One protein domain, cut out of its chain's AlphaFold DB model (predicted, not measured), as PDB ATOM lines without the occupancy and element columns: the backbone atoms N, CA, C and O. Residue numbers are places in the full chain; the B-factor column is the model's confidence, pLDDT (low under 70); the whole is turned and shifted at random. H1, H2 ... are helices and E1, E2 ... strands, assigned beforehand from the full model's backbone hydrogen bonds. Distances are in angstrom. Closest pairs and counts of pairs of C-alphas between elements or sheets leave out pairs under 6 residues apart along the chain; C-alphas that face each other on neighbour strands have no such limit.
ATOM      1  N   ALA A  44     280.740 210.178 371.538       94.38
ATOM      2  CA  ALA A  44     281.617 211.249 372.012       94.38
ATOM      3  C   ALA A  44     282.108 212.226 370.919       94.38
ATOM      4  O   ALA A  44     282.724 213.252 371.227       94.38
ATOM      5  N   MET A  45     281.856 211.951 369.635       93.62
ATOM      6  CA  MET A  45     282.291 212.832 368.547       93.62
ATOM      7  C   MET A  45     281.568 214.185 368.574       93.62
ATOM      8  O   MET A  45     280.339 214.249 368.544       93.62
ATOM      9  N   LYS A  46     282.341 215.279 368.494       91.50
ATOM     10  CA  LYS A  46     281.822 216.660 368.395       91.50
ATOM     11  C   LYS A  46     280.946 216.898 367.161       91.50
ATOM     12  O   LYS A  46     280.048 217.728 367.195       91.50
ATOM     13  N   SER A  47     281.232 216.208 366.056       90.69
ATOM     14  CA  SER A  47     280.490 216.335 364.800       90.69
ATOM     15  C   SER A  47     280.416 214.986 364.093       90.69
ATOM     16  O   SER A  47     281.447 214.408 363.752       90.69
ATOM     17  N   LYS A  48     279.191 214.502 363.862       93.25
ATOM     18  CA  LYS A  48     278.886 213.152 363.355       93.25
ATOM     19  C   LYS A  48     278.547 213.151 361.864       93.25
ATOM     20  O   LYS A  48     277.712 212.373 361.415       93.25
ATOM     21  N   THR A  49     279.168 214.041 361.086       93.81
ATOM     22  CA  THR A  49     278.984 214.036 359.627       93.81
ATOM     23  C   THR A  49     279.492 212.730 359.022       93.81
ATOM     24  O   THR A  49     280.372 212.070 359.578       93.81
ATOM     25  N   LYS A  50     278.979 212.385 357.836       95.00
ATOM     26  CA  LYS A  50     279.386 211.186 357.092       95.00
ATOM     27  C   LYS A  50     280.907 211.078 356.968       95.00
ATOM     28  O   LYS A  50     281.482 210.041 357.283       95.00
ATOM     29  N   THR A  51     281.550 212.170 356.565       95.38
ATOM     30  CA  THR A  51     283.005 212.249 356.393       95.38
ATOM     31  C   THR A  51     283.749 212.040 357.707       95.38
ATOM     32  O   THR A  51     284.716 211.284 357.743       95.38
ATOM     33  N   ASN A  52     283.290 212.650 358.803       95.94
ATOM     34  CA  ASN A  52     283.947 212.502 360.100       95.94
ATOM     35  C   ASN A  52     283.845 211.069 360.626       95.94
ATOM     36  O   ASN A  52     284.831 210.545 361.138       95.94
ATOM     37  N   VAL A  53     282.678 210.431 360.478       96.94
ATOM     38  CA  VAL A  53     282.476 209.028 360.868       96.94
ATOM     39  C   VAL A  53     283.417 208.120 360.075       96.94
ATOM     40  O   VAL A  53     284.134 207.321 360.671       96.94
ATOM     41  N   VAL A  54     283.490 208.288 358.750       97.25
ATOM     42  CA  VAL A  54     284.422 207.522 357.904       97.25
ATOM     43  C   VAL A  54     285.871 207.730 358.345       97.25
ATOM     44  O   VAL A  54     286.587 206.757 358.565       97.25
ATOM     45  N   ASN A  55     286.297 208.978 358.544       97.25
ATOM     46  CA  ASN A  55     287.668 209.284 358.955       97.25
ATOM     47  C   ASN A  55     288.017 208.675 360.321       97.25
ATOM     48  O   ASN A  55     289.128 208.175 360.497       97.25
ATOM     49  N   ALA A  56     287.080 208.673 361.271       97.62
ATOM     50  CA  ALA A  56     287.277 208.056 362.581       97.62
ATOM     51  C   ALA A  56     287.527 206.542 362.466       97.62
ATOM     52  O   ALA A  56     288.469 206.029 363.068       97.62
ATOM     53  N   PHE A  57     286.747 205.842 361.634       98.06
ATOM     54  CA  PHE A  57     286.962 204.419 361.357       98.06
ATOM     55  C   PHE A  57     288.314 204.155 360.691       98.06
ATOM     56  O   PHE A  57     289.039 203.268 361.136       98.06
ATOM     57  N   LEU A  58     288.684 204.935 359.673       97.88
ATOM     58  CA  LEU A  58     289.966 204.774 358.974       97.88
ATOM     59  C   LEU A  58     291.168 205.050 359.887       97.88
ATOM     60  O   LEU A  58     292.194 204.386 359.774       97.88
ATOM     61  N   THR A  59     291.026 205.985 360.829       97.69
ATOM     62  CA  THR A  59     292.074 206.307 361.809       97.69
ATOM     63  C   THR A  59     292.335 205.133 362.752       97.69
ATOM     64  O   THR A  59     293.486 204.824 363.048       97.69
ATOM     65  N   GLN A  60     291.280 204.454 363.210       98.00
ATOM     66  CA  GLN A  60     291.403 203.317 364.130       98.00
ATOM     67  C   GLN A  60     291.661 201.977 363.421       98.00
ATOM     68  O   GLN A  60     292.092 201.015 364.059       98.00
ATOM     69  N   ASN A  61     291.432 201.910 362.106       98.00
ATOM     70  CA  ASN A  61     291.575 200.700 361.297       98.00
ATOM     71  C   ASN A  61     292.399 200.988 360.028       98.00
ATOM     72  O   ASN A  61     291.830 201.062 358.941       98.00
ATOM     73  N   PRO A  62     293.739 201.098 360.108       96.19
ATOM     74  CA  PRO A  62     294.573 201.481 358.959       96.19
ATOM     75  C   PRO A  62     294.514 200.530 357.751       96.19
ATOM     76  O   PRO A  62     294.908 200.904 356.651       96.19
ATOM     77  N   LYS A  63     294.049 199.287 357.948       96.19
ATOM     78  CA  LYS A  63     293.843 198.300 356.873       96.19
ATOM     79  C   LYS A  63     292.477 198.430 356.187       96.19
ATOM     80  O   LYS A  63     292.286 197.843 355.124       96.19
ATOM     81  N   LEU A  64     291.529 199.154 356.787       97.75
ATOM     82  CA  LEU A  64     290.207 199.388 356.216       97.75
ATOM     83  C   LEU A  64     290.323 200.364 355.042       97.75
ATOM     84  O   LEU A  64     290.949 201.418 355.141       97.75
ATOM     85  N   LEU A  65     289.683 200.027 353.928       96.38
ATOM     86  CA  LEU A  65     289.632 200.890 352.753       96.38
ATOM     87  C   LEU A  65     288.480 201.889 352.890       96.38
ATOM     88  O   LEU A  65     287.370 201.507 353.260       96.38
ATOM     89  N   SER A  66     288.689 203.148 352.494       97.12
ATOM     90  CA  SER A  66     287.618 204.162 352.472       97.12
ATOM     91  C   SER A  66     286.438 203.756 351.585       97.12
ATOM     92  O   SER A  66     285.296 204.105 351.863       97.12
ATOM     93  N   SER A  67     286.695 202.972 350.537       97.38
ATOM     94  CA  SER A  67     285.664 202.417 349.661       97.38
ATOM     95  C   SER A  67     284.891 201.251 350.279       97.38
ATOM     96  O   SER A  67     283.814 200.926 349.785       97.38
ATOM     97  N   ALA A  68     285.435 200.603 351.311       98.25
ATOM     98  CA  ALA A  68     284.829 199.457 351.985       98.25
ATOM     99  C   ALA A  68     283.913 199.856 353.147       98.25
ATOM    100  O   ALA A  68     283.385 198.980 353.825       98.25
ATOM    101  N   ILE A  69     283.717 201.157 353.373       98.12
ATOM    102  CA  ILE A  69     282.809 201.694 354.382       98.12
ATOM    103  C   ILE A  69     281.707 202.523 353.720       98.12
ATOM    104  O   ILE A  69     281.963 203.465 352.971       98.12
ATOM    105  N   GLN A  70     280.456 202.191 354.028       97.75
ATOM    106  CA  GLN A  70     279.283 202.954 353.617       97.75
ATOM    107  C   GLN A  70     278.557 203.458 354.862       97.75
ATOM    108  O   GLN A  70     278.151 202.680 355.719       97.75
ATOM    109  N   VAL A  71     278.390 204.776 354.953       96.94
ATOM    110  CA  VAL A  71     277.677 205.434 356.054       96.94
ATOM    111  C   VAL A  71     276.374 206.022 355.527       96.94
ATOM    112  O   VAL A  71     276.387 206.815 354.575       96.94
ATOM    113  N   SER A  72     275.277 205.642 356.173       95.94
ATOM    114  CA  SER A  72     273.914 206.070 355.864       95.94
ATOM    115  C   SER A  72     273.409 207.031 356.938       95.94
ATOM    116  O   SER A  72     273.494 206.735 358.132       95.94
ATOM    117  N   MET A  73     272.856 208.164 356.505       95.25
ATOM    118  CA  MET A  73     272.213 209.166 357.364       95.25
ATOM    119  C   MET A  73     270.702 209.194 357.095       95.25
ATOM    120  O   MET A  73     270.275 208.839 355.994       95.25
ATOM    121  N   ASN A  74     269.894 209.597 358.075       94.38
ATOM    122  CA  ASN A  74     268.480 209.927 357.858       94.38
ATOM    123  C   ASN A  74     268.312 211.348 357.272       94.38
ATOM    124  O   ASN A  74     269.297 212.033 356.984       94.38
ATOM    125  N   ALA A  75     267.062 211.781 357.076       91.94
ATOM    126  CA  ALA A  75     266.742 213.097 356.515       91.94
ATOM    127  C   ALA A  75     267.217 214.255 357.413       91.94
ATOM    128  O   ALA A  75     267.559 215.327 356.923       91.94
ATOM    129  N   GLU A  76     267.309 214.014 358.721       92.31
ATOM    130  CA  GLU A  76     267.786 214.948 359.738       92.31
ATOM    131  C   GLU A  76     269.319 214.928 359.914       92.31
ATOM    132  O   GLU A  76     269.842 215.482 360.881       92.31
ATOM    133  N   ASN A  77     270.064 214.300 358.992       87.19
ATOM    134  CA  ASN A  77     271.524 214.134 359.049       87.19
ATOM    135  C   ASN A  77     272.046 213.391 360.297       87.19
ATOM    136  O   ASN A  77     273.189 213.587 360.719       87.19
ATOM    137  N   GLN A  78     271.237 212.513 360.882       91.19
ATOM    138  CA  GLN A  78     271.631 211.630 361.976       91.19
ATOM    139  C   GLN A  78     272.092 210.272 361.440       91.19
ATOM    140  O   GLN A  78     271.548 209.749 360.465       91.19
ATOM    141  N   LEU A  79     273.088 209.687 362.108       94.75
ATOM    142  CA  LEU A  79     273.638 208.382 361.753       94.75
ATOM    143  C   LEU A  79     272.583 207.286 361.890       94.75
ATOM    144  O   LEU A  79     272.049 207.074 362.976       94.75
ATOM    145  N   LYS A  80     272.335 206.566 360.794       95.06
ATOM    146  CA  LYS A  80     271.417 205.426 360.753       95.06
ATOM    147  C   LYS A  80     272.161 204.096 360.755       95.06
ATOM    148  O   LYS A  80     271.789 203.186 361.481       95.06
ATOM    149  N   GLU A  81     273.186 203.975 359.915       95.44
ATOM    150  CA  GLU A  81     273.874 202.704 359.696       95.44
ATOM    151  C   GLU A  81     275.299 202.923 359.188       95.44
ATOM    152  O   GLU A  81     275.578 203.874 358.449       95.44
ATOM    153  N   ILE A  82     276.184 202.000 359.563       96.75
ATOM    154  CA  ILE A  82     277.524 201.858 359.006       96.75
ATOM    155  C   ILE A  82     277.643 200.431 358.481       96.75
ATOM    156  O   ILE A  82     277.498 199.480 359.247       96.75
ATOM    157  N   LYS A  83     277.925 200.284 357.188       97.50
ATOM    158  CA  LYS A  83     278.223 198.996 356.560       97.50
ATOM    159  C   LYS A  83     279.703 198.902 356.247       97.50
ATOM    160  O   LYS A  83     280.286 199.861 355.739       97.50
ATOM    161  N   ILE A  84     280.269 197.728 356.501       98.00
ATOM    162  CA  ILE A  84     281.620 197.359 356.093       98.00
ATOM    163  C   ILE A  84     281.508 196.211 355.095       98.00
ATOM    164  O   ILE A  84     280.852 195.210 355.381       98.00
ATOM    165  N   CYS A  85     282.108 196.371 353.919       97.88
ATOM    166  CA  CYS A  85     281.950 195.436 352.811       97.88
ATOM    167  C   CYS A  85     283.165 194.524 352.662       97.88
ATOM    168  O   CYS A  85     284.317 194.972 352.664       97.88
ATOM    169  N   TYR A  86     282.884 193.236 352.485       97.50
ATOM    170  CA  TYR A  86     283.882 192.182 352.382       97.50
ATOM    171  C   TYR A  86     283.641 191.317 351.145       97.50
ATOM    172  O   TYR A  86     282.514 191.147 350.684       97.50
ATOM    173  N   THR A  87     284.720 190.739 350.628       96.56
ATOM    174  CA  THR A  87     284.659 189.557 349.763       96.56
ATOM    175  C   THR A  87     284.186 188.337 350.564       96.56
ATOM    176  O   THR A  87     284.212 188.351 351.795       96.56
ATOM    177  N   LEU A  88     283.846 187.237 349.883       92.94
ATOM    178  CA  LEU A  88     283.505 185.966 350.546       92.94
ATOM    179  C   LEU A  88     284.660 185.384 351.387       92.94
ATOM    180  O   LEU A  88     284.418 184.601 352.296       92.94
ATOM    181  N   ASN A  89     285.900 185.814 351.126       94.50
ATOM    182  CA  ASN A  89     287.092 185.438 351.894       94.50
ATOM    183  C   ASN A  89     287.482 186.511 352.931       94.50
ATOM    184  O   ASN A  89     288.650 186.614 353.320       94.50
ATOM    185  N   TYR A  90     286.531 187.360 353.328       95.38
ATOM    186  CA  TYR A  90     286.674 188.364 354.388       95.38
ATOM    187  C   TYR A  90     287.755 189.431 354.161       95.38
ATOM    188  O   TYR A  90     288.176 190.115 355.089       95.38
ATOM    189  N   GLN A  91     288.179 189.625 352.912       96.00
ATOM    190  CA  GLN A  91     289.014 190.768 352.528       96.00
ATOM    191  C   GLN A  91     288.142 191.995 352.266       96.00
ATOM    192  O   GLN A  91     287.092 191.854 351.636       96.00
ATOM    193  N   TYR A  92     288.577 193.185 352.694       97.75
ATOM    194  CA  TYR A  92     287.859 194.432 352.419       97.75
ATOM    195  C   TYR A  92     287.691 194.663 350.915       97.75
ATOM    196  O   TYR A  92     288.640 194.534 350.142       97.75
ATOM    197  N   VAL A  93     286.488 195.057 350.509       97.94
ATOM    198  CA  VAL A  93     286.157 195.378 349.116       97.94
ATOM    199  C   VAL A  93     285.285 196.620 349.063       97.94
ATOM    200  O   VAL A  93     284.625 196.968 350.039       97.94
ATOM    201  N   ARG A  94     285.276 197.311 347.922       97.94
ATOM    202  CA  ARG A  94     284.369 198.437 347.702       97.94
ATOM    203  C   ARG A  94     282.912 198.009 347.920       97.94
ATOM    204  O   ARG A  94     282.482 197.015 347.344       97.94
ATOM    205  N   CYS A  95     282.160 198.790 348.694       96.50
ATOM    206  CA  CYS A  95     280.716 198.616 348.802       96.50
ATOM    207  C   CYS A  95     280.028 198.904 347.461       96.50
ATOM    208  O   CYS A  95     280.341 199.904 346.805       96.50
ATOM    209  N   SER A  96     279.097 198.030 347.082       88.38
ATOM    210  CA  SER A  96     278.209 198.171 345.922       88.38
ATOM    211  C   SER A  96     276.887 198.813 346.306       88.38
ATOM    212  O   SER A  96     276.330 198.382 347.342       88.38
TER     213      SER A  96
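AT A GLANCE: This is residues 44 to 96 of the 96 residues of the protein "Hypothetical protein" of Adineta steineri (UniProt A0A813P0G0). A two-stranded hairpin, E1 and E2, makes a long narrow base; one helix, H1, packs on it, mostly on E1, and after E2 the tail of residues 85 to 96 runs on and folds back. The 53 printed residues hold H1, E1 and E2 in chain order, the strands antiparallel; the class is mixed, with under half of the residues in named elements. The whole is only just compact, close to loose, with a radius of gyration of the C-alphas of 11.7 A, and elongated, spanning 35 by 22 by 14 A.

IN THESE COORDINATES: E1 is residues 69 to 73, from C-alpha 69 at (282.809, 201.694, 354.382); E2 is residues 79 to 84, 14.7 A long. H1, residues 50 to 60, is 16.0 A long and begins at C-alpha 50, (279.386, 211.186, 357.092).

HOW THE PARTS SIT: The hairpin's strands are antiparallel at 165 degrees, with N 70 and O 83 2.9 A apart, within hydrogen-bond range. The closest C-alphas of H1 and E1 are those of Lys 50 and Val 71, 6.1 A apart. In H1 every O i to N i+4 pair is within hydrogen-bond range.

THE WHOLE: The C-alphas of Glu 76 and Asn 89, farthest apart, are separated by 36.1 A. The printed part has no cut, no link is long, and no printed residue is under 70 in pLDDT.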